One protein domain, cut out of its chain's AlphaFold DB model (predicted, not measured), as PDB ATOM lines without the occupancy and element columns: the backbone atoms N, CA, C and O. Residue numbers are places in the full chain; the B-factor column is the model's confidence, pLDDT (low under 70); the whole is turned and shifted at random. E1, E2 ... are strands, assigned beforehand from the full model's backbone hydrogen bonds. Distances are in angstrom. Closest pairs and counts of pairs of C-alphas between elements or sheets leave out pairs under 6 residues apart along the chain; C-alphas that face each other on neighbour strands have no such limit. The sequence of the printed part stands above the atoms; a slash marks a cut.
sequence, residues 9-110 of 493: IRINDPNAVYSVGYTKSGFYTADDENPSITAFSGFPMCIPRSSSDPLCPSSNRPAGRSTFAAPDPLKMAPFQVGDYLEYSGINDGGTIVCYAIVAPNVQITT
ATOM      1  N   ILE A   9     362.570 273.903 225.484       96.38
ATOM      2  CA  ILE A   9     362.741 274.184 224.057       96.38
ATOM      3  C   ILE A   9     363.138 275.648 223.844       96.38
ATOM      4  O   ILE A   9     362.750 276.530 224.622       96.38
ATOM      5  N   ARG A  10     363.888 275.935 222.785       95.00
ATOM      6  CA  ARG A  10     364.304 277.285 222.387       95.00
ATOM      7  C   ARG A  10     364.243 277.416 220.871       95.00
ATOM      8  O   ARG A  10     364.585 276.470 220.185       95.00
ATOM      9  N   ILE A  11     363.839 278.576 220.364       95.81
ATOM     10  CA  ILE A  11     363.840 278.841 218.921       95.81
ATOM     11  C   ILE A  11     365.279 279.115 218.465       95.81
ATOM     12  O   ILE A  11     365.975 279.917 219.098       95.81
ATOM     13  N   ASN A  12     365.722 278.442 217.403       93.69
ATOM     14  CA  ASN A  12     367.008 278.683 216.757       93.69
ATOM     15  C   ASN A  12     366.922 279.880 215.811       93.69
ATOM     16  O   ASN A  12     366.814 279.731 214.601       93.69
ATOM     17  N   ASP A  13     366.897 281.068 216.388       87.12
ATOM     18  CA  ASP A  13     366.523 282.295 215.698       87.12
ATOM     19  C   ASP A  13     367.710 283.271 215.693       87.12
ATOM     20  O   ASP A  13     367.789 284.142 216.560       87.12
ATOM     21  N   PRO A  14     368.704 283.115 214.805       80.19
ATOM     22  CA  PRO A  14     369.916 283.937 214.836       80.19
ATOM     23  C   PRO A  14     369.643 285.417 214.546       80.19
ATOM     24  O   PRO A  14     370.331 286.276 215.100       80.19
ATOM     25  N   ASN A  15     368.615 285.709 213.743       80.50
ATOM     26  CA  ASN A  15     368.240 287.059 213.320       80.50
ATOM     27  C   ASN A  15     367.198 287.716 214.243       80.50
ATOM     28  O   ASN A  15     366.791 288.852 214.011       80.50
ATOM     29  N   ALA A  16     366.809 287.036 215.329       85.94
ATOM     30  CA  ALA A  16     365.859 287.524 216.326       85.94
ATOM     31  C   ALA A  16     364.500 287.931 215.727       85.94
ATOM     32  O   ALA A  16     363.921 288.944 216.128       85.94
ATOM     33  N   VAL A  17     363.978 287.150 214.776       86.75
ATOM     34  CA  VAL A  17     362.712 287.377 214.056       86.75
ATOM     35  C   VAL A  17     361.502 286.842 214.826       86.75
ATOM     36  O   VAL A  17     360.443 287.476 214.826       86.75
ATOM     37  N   TYR A  18     361.670 285.768 215.594       90.88
ATOM     38  CA  TYR A  18     360.598 285.136 216.375       90.88
ATOM     39  C   TYR A  18     360.770 285.304 217.888       90.88
ATOM     40  O   TYR A  18     359.853 285.020 218.659       90.88
ATOM     41  N   SER A  19     361.958 285.710 218.335       91.25
ATOM     42  CA  SER A  19     362.358 285.724 219.741       91.25
ATOM     43  C   SER A  19     363.475 286.737 220.017       91.25
ATOM     44  O   SER A  19     363.891 287.485 219.140       91.25
ATOM     45  N   VAL A  20     364.010 286.740 221.246       84.56
ATOM     46  CA  VAL A  20     365.207 287.523 221.642       84.56
ATOM     47  C   VAL A  20     366.497 287.127 220.911       84.56
ATOM     48  O   VAL A  20     367.546 287.718 221.154       84.56
ATOM     49  N   GLY A  21     366.442 286.105 220.063       86.75
ATOM     50  CA  GLY A  21     367.562 285.624 219.283       86.75
ATOM     51  C   GLY A  21     368.332 284.469 219.929       86.75
ATOM     52  O   GLY A  21     368.347 284.269 221.156       86.75
ATOM     53  N   TYR A  22     368.987 283.671 219.089       82.00
ATOM     54  CA  TYR A  22     369.898 282.603 219.490       82.00
ATOM     55  C   TYR A  22     370.900 282.293 218.374       82.00
ATOM     56  O   TYR A  22     370.527 281.816 217.314       82.00
ATOM     57  N   THR A  23     372.185 282.537 218.637       83.00
ATOM     58  CA  THR A  23     373.262 282.451 217.632       83.00
ATOM     59  C   THR A  23     374.247 281.308 217.875       83.00
ATOM     60  O   THR A  23     375.245 281.190 217.172       83.00
ATOM     61  N   LYS A  24     374.014 280.467 218.894       79.75
ATOM     62  CA  LYS A  24     374.962 279.399 219.259       79.75
ATOM     63  C   LYS A  24     374.892 278.180 218.334       79.75
ATOM     64  O   LYS A  24     375.874 277.450 218.264       79.75
ATOM     65  N   SER A  25     373.776 277.974 217.628       78.88
ATOM     66  CA  SER A  25     373.631 276.921 216.617       78.88
ATOM     67  C   SER A  25     373.521 277.547 215.231       78.88
ATOM     68  O   SER A  25     372.477 278.081 214.874       78.88
ATOM     69  N   GLY A  26     374.602 277.483 214.453       74.25
ATOM     70  CA  GLY A  26     374.642 278.024 213.087       74.25
ATOM     71  C   GLY A  26     373.955 277.153 212.031       74.25
ATOM     72  O   GLY A  26     373.827 277.579 210.892       74.25
ATOM     73  N   PHE A  27     373.521 275.944 212.394       77.75
ATOM     74  CA  PHE A  27     372.809 275.022 211.506       77.75
ATOM     75  C   PHE A  27     371.368 274.835 211.969       77.75
ATOM     76  O   PHE A  27     371.092 274.956 213.167       77.75
ATOM     77  N   TYR A  28     370.482 274.482 211.030       85.00
ATOM     78  CA  TYR A  28     369.054 274.252 211.272       85.00
ATOM     79  C   TYR A  28     368.432 275.432 212.016       85.00
ATOM     80  O   TYR A  28     368.040 275.317 213.177       85.00
ATOM     81  N   THR A  29     368.460 276.601 211.392       87.69
ATOM     82  CA  THR A  29     367.874 277.831 211.928       87.69
ATOM     83  C   THR A  29     366.399 277.897 211.558       87.69
ATOM     84  O   THR A  29     365.977 277.306 210.566       87.69
ATOM     85  N   ALA A  30     365.607 278.591 212.372       88.06
ATOM     86  CA  ALA A  30     364.268 278.985 211.979       88.06
ATOM     87  C   ALA A  30     364.371 279.870 210.735       88.06
ATOM     88  O   ALA A  30     365.174 280.801 210.708       88.06
ATOM     89  N   ASP A  31     363.582 279.531 209.725       82.62
ATOM     90  CA  ASP A  31     363.449 280.297 208.490       82.62
ATOM     91  C   ASP A  31     362.749 281.625 208.805       82.62
ATOM     92  O   ASP A  31     361.708 281.619 209.475       82.62
ATOM     93  N   ASP A  32     363.349 282.746 208.414       77.50
ATOM     94  CA  ASP A  32     362.840 284.100 208.618       77.50
ATOM     95  C   ASP A  32     362.166 284.709 207.383       77.50
ATOM     96  O   ASP A  32     361.488 285.734 207.514       77.50
ATOM     97  N   GLU A  33     362.249 284.059 206.221       71.38
ATOM     98  CA  GLU A  33     361.482 284.427 205.034       71.38
ATOM     99  C   GLU A  33     360.126 283.713 204.979       71.38
ATOM    100  O   GLU A  33     359.111 284.339 204.642       71.38
ATOM    101  N   ASN A  34     360.091 282.433 205.362       82.19
ATOM    102  CA  ASN A  34     358.884 281.632 205.530       82.19
ATOM    103  C   ASN A  34     358.509 281.505 207.012       82.19
ATOM    104  O   ASN A  34     359.377 281.327 207.866       82.19
ATOM    105  N   PRO A  35     357.212 281.505 207.361       82.44
ATOM    106  CA  PRO A  35     356.798 281.315 208.743       82.44
ATOM    107  C   PRO A  35     357.075 279.864 209.192       82.44
ATOM    108  O   PRO A  35     356.299 278.955 208.909       82.44
ATOM    109  N   SER A  36     358.183 279.644 209.907       90.88
ATOM    110  CA  SER A  36     358.596 278.337 210.465       90.88
ATOM    111  C   SER A  36     358.127 278.117 211.912       90.88
ATOM    112  O   SER A  36     358.086 276.991 212.419       90.88
ATOM    113  N   ILE A  37     357.729 279.203 212.574       97.38
ATOM    114  CA  ILE A  37     357.165 279.232 213.922       97.38
ATOM    115  C   ILE A  37     355.733 279.742 213.808       97.38
ATOM    116  O   ILE A  37     355.516 280.931 213.576       97.38
ATOM    117  N   THR A  38     354.742 278.860 213.922       97.81
ATOM    118  CA  THR A  38     353.377 279.183 213.484       97.81
ATOM    119  C   THR A  38     352.279 278.683 214.411       97.81
ATOM    120  O   THR A  38     352.446 277.769 215.214       97.81
ATOM    121  N   ALA A  39     351.098 279.265 214.246       97.94
ATOM    122  CA  ALA A  39     349.827 278.662 214.614       97.94
ATOM    123  C   ALA A  39     349.485 277.526 213.627       97.94
ATOM    124  O   ALA A  39     350.149 277.359 212.597       97.94
ATOM    125  N   PHE A  40     348.421 276.765 213.890       96.88
ATOM    126  CA  PHE A  40     347.942 275.714 212.983       96.88
ATOM    127  C   PHE A  40     347.724 276.232 211.553       96.88
ATOM    128  O   PHE A  40     348.090 275.568 210.581       96.88
ATOM    129  N   SER A  41     347.162 277.436 211.438       94.88
ATOM    130  CA  SER A  41     346.827 278.111 210.183       94.88
ATOM    131  C   SER A  41     348.032 278.588 209.364       94.88
ATOM    132  O   SER A  41     347.845 279.143 208.286       94.88
ATOM    133  N   GLY A  42     349.255 278.436 209.881       95.38
ATOM    134  CA  GLY A  42     350.468 279.009 209.294       95.38
ATOM    135  C   GLY A  42     350.732 280.462 209.683       95.38
ATOM    136  O   GLY A  42     351.797 280.983 209.374       95.38
ATOM    137  N   PHE A  43     349.814 281.113 210.404       97.81
ATOM    138  CA  PHE A  43     350.043 282.461 210.928       97.81
ATOM    139  C   PHE A  43     351.269 282.484 211.859       97.81
ATOM    140  O   PHE A  43     351.361 281.615 212.732       97.81
ATOM    141  N   PRO A  44     352.193 283.447 211.723       97.88
ATOM    142  CA  PRO A  44     353.457 283.418 212.438       97.88
ATOM    143  C   PRO A  44     353.272 283.742 213.927       97.88
ATOM    144  O   PRO A  44     352.552 284.664 214.323       97.88
ATOM    145  N   MET A  45     353.945 282.956 214.760       98.06
ATOM    146  CA  MET A  45     353.896 283.022 216.217       98.06
ATOM    147  C   MET A  45     355.272 283.364 216.784       98.06
ATOM    148  O   MET A  45     356.296 283.136 216.147       98.06
ATOM    149  N   CYS A  46     355.315 283.895 218.001       97.06
ATOM    150  CA  CYS A  46     356.554 284.421 218.570       97.06
ATOM    151  C   CYS A  46     356.651 284.256 220.087       97.06
ATOM    152  O   CYS A  46     355.670 284.020 220.796       97.06
ATOM    153  N   ILE A  47     357.868 284.416 220.600       96.06
ATOM    154  CA  ILE A  47     358.132 284.691 222.009       96.06
ATOM    155  C   ILE A  47     358.463 286.183 222.110       96.06
ATOM    156  O   ILE A  47     359.455 286.602 221.509       96.06
ATOM    157  N   PRO A  48     357.703 286.985 222.878       92.06
ATOM    158  CA  PRO A  48     357.990 288.406 223.026       92.06
ATOM    159  C   PRO A  48     359.429 288.664 223.471       92.06
ATOM    160  O   PRO A  48     359.926 288.039 224.414       92.06
ATOM    161  N   ARG A  49     360.093 289.616 222.812       88.75
ATOM    162  CA  ARG A  49     361.460 290.043 223.145       88.75
ATOM    163  C   ARG A  49     361.516 290.888 224.412       88.75
ATOM    164  O   ARG A  49     362.547 290.968 225.074       88.75
ATOM    165  N   SER A  50     360.401 291.530 224.731       90.62
ATOM    166  CA  SER A  50     360.193 292.358 225.910       90.62
ATOM    167  C   SER A  50     358.715 292.313 226.313       90.62
ATOM    168  O   SER A  50     357.884 291.723 225.624       90.62
ATOM    169  N   SER A  51     358.367 292.954 227.431       85.69
ATOM    170  CA  SER A  51     356.972 293.106 227.868       85.69
ATOM    171  C   SER A  51     356.121 293.973 226.929       85.69
ATOM    172  O   SER A  51     354.896 293.919 227.002       85.69
ATOM    173  N   SER A  52     356.752 294.758 226.055       89.94
ATOM    174  CA  SER A  52     356.112 295.670 225.104       89.94
ATOM    175  C   SER A  52     356.737 295.515 223.715       89.94
ATOM    176  O   SER A  52     357.244 296.480 223.144       89.94
ATOM    177  N   ASP A  53     356.771 294.283 223.205       90.19
ATOM    178  CA  ASP A  53     357.338 293.970 221.894       90.19
ATOM    179  C   ASP A  53     356.380 294.415 220.767       90.19
ATOM    180  O   ASP A  53     355.305 293.824 220.621       90.19
ATOM    181  N   PRO A  54     356.733 295.433 219.954       89.81
ATOM    182  CA  PRO A  54     355.865 295.923 218.884       89.81
ATOM    183  C   PRO A  54     355.716 294.930 217.723       89.81
ATOM    184  O   PRO A  54     354.762 295.046 216.959       89.81
ATOM    185  N   LEU A  55     356.630 293.962 217.597       89.88
ATOM    186  CA  LEU A  55     356.639 292.926 216.562       89.88
ATOM    187  C   LEU A  55     356.011 291.608 217.044       89.88
ATOM    188  O   LEU A  55     355.796 290.693 216.252       89.88
ATOM    189  N   CYS A  56     355.730 291.497 218.342       95.50
ATOM    190  CA  CYS A  56     355.074 290.354 218.972       95.50
ATOM    191  C   CYS A  56     354.077 290.821 220.057       95.50
ATOM    192  O   CYS A  56     354.201 290.437 221.227       95.50
ATOM    193  N   PRO A  57     353.118 291.710 219.733       96.62
ATOM    194  CA  PRO A  57     352.322 292.360 220.761       96.62
ATOM    195  C   PRO A  57     351.287 291.401 221.354       96.62
ATOM    196  O   PRO A  57     350.597 290.665 220.647       96.62
ATOM    197  N   SER A  58     351.108 291.459 222.675       94.62
ATOM    198  CA  SER A  58     350.096 290.666 223.390       94.62
ATOM    199  C   SER A  58     348.668 290.945 222.916       94.62
ATOM    200  O   SER A  58     347.829 290.048 222.960       94.62
ATOM    201  N   SER A  59     348.400 292.145 222.393       94.94
ATOM    202  CA  SER A  59     347.113 292.504 221.789       94.94
ATOM    203  C   SER A  59     346.762 291.660 220.563       94.94
ATOM    204  O   SER A  59     345.580 291.491 220.274       94.94
ATOM    205  N   ASN A  60     347.755 291.083 219.878       97.06
ATOM    206  CA  ASN A  60     347.527 290.214 218.725       97.06
ATOM    207  C   ASN A  60     347.202 288.762 219.121       97.06
ATOM    208  O   ASN A  60     346.969 287.911 218.266       97.06
ATOM    209  N   ARG A  61     347.153 288.472 220.429       96.88
ATOM    210  CA  ARG A  61     346.774 287.173 220.991       96.88
ATOM    211  C   ARG A  61     345.685 287.355 222.065       96.88
ATOM    212  O   ARG A  61     345.996 287.429 223.256       96.88
ATOM    213  N   PRO A  62     344.399 287.387 221.667       95.00
ATOM    214  CA  PRO A  62     343.280 287.558 222.590       95.00
ATOM    215  C   PRO A  62     343.256 286.490 223.692       95.00
ATOM    216  O   PRO A  62     343.421 285.296 223.425       95.00
ATOM    217  N   ALA A  63     343.029 286.919 224.934       91.38
ATOM    218  CA  ALA A  63     343.063 286.043 226.102       91.38
ATOM    219  C   ALA A  63     341.977 284.953 226.042       91.38
ATOM    220  O   ALA A  63     340.816 285.229 225.737       91.38
ATOM    221  N   GLY A  64     342.354 283.709 226.355       88.31
ATOM    222  CA  GLY A  64     341.422 282.579 226.463       88.31
ATOM    223  C   GLY A  64     340.802 282.110 225.141       88.31
ATOM    224  O   GLY A  64     339.866 281.314 225.155       88.31
ATOM    225  N   ARG A  65     341.293 282.594 223.993       92.56
ATOM    226  CA  ARG A  65     340.806 282.204 222.664       92.56
ATOM    227  C   ARG A  65     341.822 281.300 221.980       92.56
ATOM    228  O   ARG A  65     342.991 281.645 221.914       92.56
ATOM    229  N   SER A  66     341.384 280.177 221.431       93.94
ATOM    230  CA  SER A  66     342.193 279.334 220.540       93.94
ATOM    231  C   SER A  66     341.885 279.582 219.066       93.94
ATOM    232  O   SER A  66     342.717 279.287 218.221       93.94
ATOM    233  N   THR A  67     340.720 280.154 218.750       95.62
ATOM    234  CA  THR A  67     340.300 280.470 217.380       95.62
ATOM    235  C   THR A  67     339.827 281.917 217.289       95.62
ATOM    236  O   THR A  67     338.917 282.331 218.025       95.62
ATOM    237  N   PHE A  68     340.466 282.695 216.418       96.25
ATOM    238  CA  PHE A  68     340.180 284.116 216.215       96.25
ATOM    239  C   PHE A  68     340.760 284.625 214.886       96.25
ATOM    240  O   PHE A  68     341.712 284.057 214.357       96.25
ATOM    241  N   ALA A  69     340.198 285.714 214.363       96.25
ATOM    242  CA  ALA A  69     340.819 286.466 213.278       96.25
ATOM    243  C   ALA A  69     341.955 287.328 213.836       96.25
ATOM    244  O   ALA A  69     341.776 287.930 214.897       96.25
ATOM    245  N   ALA A  70     343.096 287.381 213.145       97.19
ATOM    246  CA  ALA A  70     344.246 288.189 213.542       97.19
ATOM    247  C   ALA A  70     343.831 289.659 213.745       97.19
ATOM    248  O   ALA A  70     343.376 290.283 212.782       97.19
ATOM    249  N   PRO A  71     343.984 290.222 214.962       96.88
ATOM    250  CA  PRO A  71     343.739 291.644 215.194       96.88
ATOM    251  C   PRO A  71     344.589 292.555 214.300       96.88
ATOM    252  O   PRO A  71     344.086 293.543 213.773       96.88
ATOM    253  N   ASP A  72     345.861 292.201 214.114       96.88
ATOM    254  CA  ASP A  72     346.780 292.823 213.168       96.88
ATOM    255  C   ASP A  72     347.477 291.716 212.357       96.88
ATOM    256  O   ASP A  72     348.351 291.013 212.882       96.88
ATOM    257  N   PRO A  73     347.093 291.511 211.084       95.44
ATOM    258  CA  PRO A  73     347.625 290.418 210.287       95.44
ATOM    259  C   PRO A  73     349.070 290.657 209.823       95.44
ATOM    260  O   PRO A  73     349.661 289.734 209.273       95.44
ATOM    261  N   LEU A  74     349.650 291.848 210.035       94.69
ATOM    262  CA  LEU A  74     351.046 292.165 209.696       94.69
ATOM    263  C   LEU A  74     352.026 291.921 210.847       94.69
ATOM    264  O   LEU A  74     353.228 292.108 210.664       94.69
ATOM    265  N   LYS A  75     351.531 291.503 212.014       94.94
ATOM    266  CA  LYS A  75     352.347 291.232 213.199       94.94
ATOM    267  C   LYS A  75     352.173 289.802 213.658       94.94
ATOM    268  O   LYS A  75     351.117 289.206 213.477       94.94
ATOM    269  N   MET A  76     353.191 289.261 214.314       97.50
ATOM    270  CA  MET A  76     353.095 287.939 214.930       97.50
ATOM    271  C   MET A  76     352.179 287.949 216.157       97.50
ATOM    272  O   MET A  76     351.918 288.995 216.760       97.50
ATOM    273  N   ALA A  77     351.708 286.769 216.549       97.81
ATOM    274  CA  ALA A  77     350.983 286.572 217.799       97.81
ATOM    275  C   ALA A  77     351.858 285.813 218.816       97.81
ATOM    276  O   ALA A  77     352.493 284.817 218.465       97.81
ATOM    277  N   PRO A  78     351.927 286.241 220.089       97.62
ATOM    278  CA  PRO A  78     352.731 285.528 221.072       97.62
ATOM    279  C   PRO A  78     352.151 284.162 221.439       97.62
ATOM    280  O   PRO A  78     350.936 284.013 221.595       97.62
ATOM    281  N   PHE A  79     353.030 283.187 221.677       97.00
ATOM    282  CA  PHE A  79     352.663 281.957 222.380       97.00
ATOM    283  C   PHE A  79     352.180 282.264 223.803       97.00
ATOM    284  O   PHE A  79     352.687 283.170 224.474       97.00
ATOM    285  N   GLN A  80     351.229 281.473 224.292       94.62
ATOM    286  CA  GLN A  80     350.680 281.563 225.643       94.62
ATOM    287  C   GLN A  80     350.821 280.242 226.400       94.62
ATOM    288  O   GLN A  80     350.904 279.153 225.831       94.62
ATOM    289  N   VAL A  81     350.827 280.328 227.733       93.00
ATOM    290  CA  VAL A  81     350.730 279.137 228.583       93.00
ATOM    291  C   VAL A  81     349.402 278.437 228.289       93.00
ATOM    292  O   VAL A  81     348.343 279.042 228.424       93.00
ATOM    293  N   GLY A  82     349.474 277.159 227.911       92.25
ATOM    294  CA  GLY A  82     348.318 276.366 227.480       92.25
ATOM    295  C   GLY A  82     348.315 276.040 225.985       92.25
ATOM    296  O   GLY A  82     347.559 275.160 225.578       92.25
ATOM    297  N   ASP A  83     349.176 276.677 225.188       96.19
ATOM    298  CA  ASP A  83     349.419 276.254 223.808       96.19
ATOM    299  C   ASP A  83     350.115 274.879 223.799       96.19
ATOM    300  O   ASP A  83     351.053 274.617 224.561       96.19
ATOM    301  N   TYR A  84     349.625 273.987 222.941       96.44
ATOM    302  CA  TYR A  84     350.241 272.696 222.645       96.44
ATOM    303  C   TYR A  84     351.195 272.912 221.487       96.44
ATOM    304  O   TYR A  84     350.853 273.656 220.579       96.44
ATOM    305  N   LEU A  85     352.372 272.289 221.525       97.38
ATOM    306  CA  LEU A  85     353.424 272.536 220.544       97.38
ATOM    307  C   LEU A  85     353.885 271.227 219.909       97.38
ATOM    308  O   LEU A  85     354.300 270.305 220.612       97.38
ATOM    309  N   GLU A  86     353.867 271.196 218.584       97.00
ATOM    310  CA  GLU A  86     354.657 270.287 217.758       97.00
ATOM    311  C   GLU A  86     355.948 271.014 217.382       97.00
ATOM    312  O   GLU A  86     355.926 272.215 217.114       97.00
ATOM    313  N   TYR A  87     357.092 270.336 217.415       96.25
ATOM    314  CA  TYR A  87     358.370 270.989 217.148       96.25
ATOM    315  C   TYR A  87     359.399 270.029 216.562       96.25
ATOM    316  O   TYR A  87     359.442 268.852 216.915       96.25
ATOM    317  N   SER A  88     360.280 270.591 215.738       94.44
ATOM    318  CA  SER A  88     361.451 269.919 215.180       94.44
ATOM    319  C   SER A  88     362.703 270.689 215.580       94.44
ATOM    320  O   SER A  88     362.757 271.917 215.466       94.44
ATOM    321  N   GLY A  89     363.705 269.979 216.094       94.31
ATOM    322  CA  GLY A  89     364.902 270.601 216.643       94.31
ATOM    323  C   GLY A  89     365.979 269.614 217.060       94.31
ATOM    324  O   GLY A  89     365.769 268.403 217.084       94.31
ATOM    325  N   ILE A  90     367.135 270.163 217.421       94.12
ATOM    326  CA  ILE A  90     368.317 269.412 217.852       94.12
ATOM    327  C   ILE A  90     368.457 269.520 219.365       94.12
ATOM    328  O   ILE A  90     368.282 270.593 219.938       94.12
ATOM    329  N   ASN A  91     368.786 268.414 220.030       91.94
ATOM    330  CA  ASN A  91     369.106 268.437 221.453       91.94
ATOM    331  C   ASN A  91     370.530 268.974 221.667       91.94
ATOM    332  O   ASN A  91     371.500 268.328 221.280       91.94
ATOM    333  N   ASP A  92     370.632 270.133 222.312       87.31
ATOM    334  CA  ASP A  92     371.873 270.760 222.754       87.31
ATOM    335  C   ASP A  92     371.855 270.895 224.284       87.31
ATOM    336  O   ASP A  92     371.117 271.702 224.862       87.31
ATOM    337  N   GLY A  93     372.630 270.049 224.968       84.94
ATOM    338  CA  GLY A  93     372.787 270.113 226.424       84.94
ATOM    339  C   GLY A  93     371.475 269.995 227.215       84.94
ATOM    340  O   GLY A  93     371.322 270.642 228.249       84.94
ATOM    341  N   GLY A  94     370.503 269.212 226.727       86.00
ATOM    342  CA  GLY A  94     369.192 269.038 227.369       86.00
ATOM    343  C   GLY A  94     368.167 270.132 227.042       86.00
ATOM    344  O   GLY A  94     367.034 270.074 227.528       86.00
ATOM    345  N   THR A  95     368.536 271.108 226.208       92.88
ATOM    346  CA  THR A  95     367.603 272.040 225.567       92.88
ATOM    347  C   THR A  95     367.406 271.622 224.120       92.88
ATOM    348  O   THR A  95     368.371 271.405 223.401       92.88
ATOM    349  N   ILE A  96     366.161 271.536 223.664       96.31
ATOM    350  CA  ILE A  96     365.884 271.300 222.247       96.31
ATOM    351  C   ILE A  96     365.857 272.654 221.538       96.31
ATOM    352  O   ILE A  96     365.050 273.527 221.863       96.31
ATOM    353  N   VAL A  97     366.778 272.835 220.605       95.88
ATOM    354  CA  VAL A  97     366.951 274.024 219.775       95.88
ATOM    355  C   VAL A  97     366.166 273.798 218.484       95.88
ATOM    356  O   VAL A  97     366.564 273.008 217.630       95.88
ATOM    357  N   CYS A  98     364.997 274.425 218.392       96.75
ATOM    358  CA  CYS A  98     363.993 274.175 217.367       96.75
ATOM    359  C   CYS A  98     364.125 275.134 216.188       96.75
ATOM    360  O   CYS A  98     364.181 276.347 216.389       96.75
ATOM    361  N   TYR A  99     364.076 274.592 214.975       94.06
ATOM    362  CA  TYR A  99     363.959 275.357 213.729       94.06
ATOM    363  C   TYR A  99     362.523 275.455 213.224       94.06
ATOM    364  O   TYR A  99     362.220 276.327 212.423       94.06
ATOM    365  N   ALA A 100     361.632 274.583 213.698       95.06
ATOM    366  CA  ALA A 100     360.213 274.651 213.386       95.06
ATOM    367  C   ALA A 100     359.383 274.376 214.639       95.06
ATOM    368  O   ALA A 100     359.718 273.493 215.437       95.06
ATOM    369  N   ILE A 101     358.309 275.142 214.818       98.00
ATOM    370  CA  ILE A 101     357.340 274.969 215.903       98.00
ATOM    371  C   ILE A 101     355.951 275.284 215.357       98.00
ATOM    372  O   ILE A 101     355.739 276.350 214.787       98.00
ATOM    373  N   VAL A 102     354.989 274.404 215.606       98.06
ATOM    374  CA  VAL A 102     353.577 274.627 215.300       98.06
ATOM    375  C   VAL A 102     352.781 274.560 216.595       98.06
ATOM    376  O   VAL A 102     352.964 273.640 217.389       98.06
ATOM    377  N   ALA A 103     351.875 275.514 216.810       97.75
ATOM    378  CA  ALA A 103     350.830 275.424 217.823       97.75
ATOM    379  C   ALA A 103     349.532 274.871 217.209       97.75
ATOM    380  O   ALA A 103     348.684 275.660 216.775       97.75
ATOM    381  N   PRO A 104     349.335 273.536 217.144       96.62
ATOM    382  CA  PRO A 104     348.184 272.937 216.469       96.62
ATOM    383  C   PRO A 104     346.833 273.290 217.100       96.62
ATOM    384  O   PRO A 104     345.806 273.215 216.432       96.62
ATOM    385  N   ASN A 105     346.803 273.682 218.377       96.31
ATOM    386  CA  ASN A 105     345.571 274.077 219.059       96.31
ATOM    387  C   ASN A 105     345.231 275.570 218.905       96.31
ATOM    388  O   ASN A 105     344.270 276.027 219.522       96.31
ATOM    389  N   VAL A 106     346.004 276.332 218.124       97.50
ATOM    390  CA  VAL A 106     345.782 277.760 217.878       97.50
ATOM    391  C   VAL A 106     345.474 277.969 216.397       97.50
ATOM    392  O   VAL A 106     346.287 277.646 215.539       97.50
ATOM    393  N   GLN A 107     344.308 278.535 216.098       96.31
ATOM    394  CA  GLN A 107     343.835 278.860 214.756       96.31
ATOM    395  C   GLN A 107     343.689 280.376 214.621       96.31
ATOM    396  O   GLN A 107     342.765 280.968 215.187       96.31
ATOM    397  N   ILE A 108     344.584 280.998 213.852       97.38
ATOM    398  CA  ILE A 108     344.557 282.442 213.591       97.38
ATOM    399  C   ILE A 108     344.233 282.667 212.120       97.38
ATOM    400  O   ILE A 108     345.026 282.300 211.251       97.38
ATOM    401  N   THR A 109     343.068 283.237 211.834       95.81
ATOM    402  CA  THR A 109     342.621 283.459 210.453       95.81
ATOM    403  C   THR A 109     342.939 284.869 209.970       95.81
ATOM    404  O   THR A 109     342.926 285.821 210.752       95.81
ATOM    405  N   THR A 110     343.180 285.017 208.672       95.44
ATOM    406  CA  THR A 110     343.303 286.305 207.976       95.44
ATOM    407  C   THR A 110     342.225 286.422 206.895       95.44
ATOM    408  O   THR A 110     341.419 285.511 206.713       95.44
TER     409      THR A 110
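What this domain is: This is residues 9 to 110 of the 493 residues of an uncharacterized protein of Aureobasidium pullulans (UniProt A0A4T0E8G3). With little regular structure, long loops make most of this body; a twisted sheet, hairpin E4 and E5 with short E1 and E2 beside E5, runs along it, and the small parallel pair E3 and E6 lies at one end. The 102 printed residues hold six named strands, E1 to E6 in chain order, with 28 residues, all strand. The whole is compact, with a radius of gyration of the C-alphas of 12.9 A, spanning 36 by 24 by 23 A.

How they stand to each other: Start at E1, residues 9 to 11, parallel to E5, residues 95 to 103; N 10 and O 96, 2.8 A apart, are within hydrogen-bond range. On the same side of E5, E2, residues 37 to 39, is parallel to it, with N 38 and O 101 at 2.8 A. E3, residues 67 to 69, is parallel to E6, residues 107 to 109, with N 68 and O 107 at 3.1 A. On the other side of E5, E4, residues 86 to 92, is its antiparallel hairpin partner, with N 90 and O 97 at 2.9 A.

Where its parts are: Find C-alpha 9 at (362.741, 274.184, 224.057), where E1 begins. E4 spans 17.9 A and E5 18.8 A; E6 ends at C-alpha 109, (342.621, 283.459, 210.453).

The domain as a whole: The links E1 to E2, E2 to E3 and E3 to E4 are long. The printed part has no cut, and no printed residue is under 70 in pLDDT.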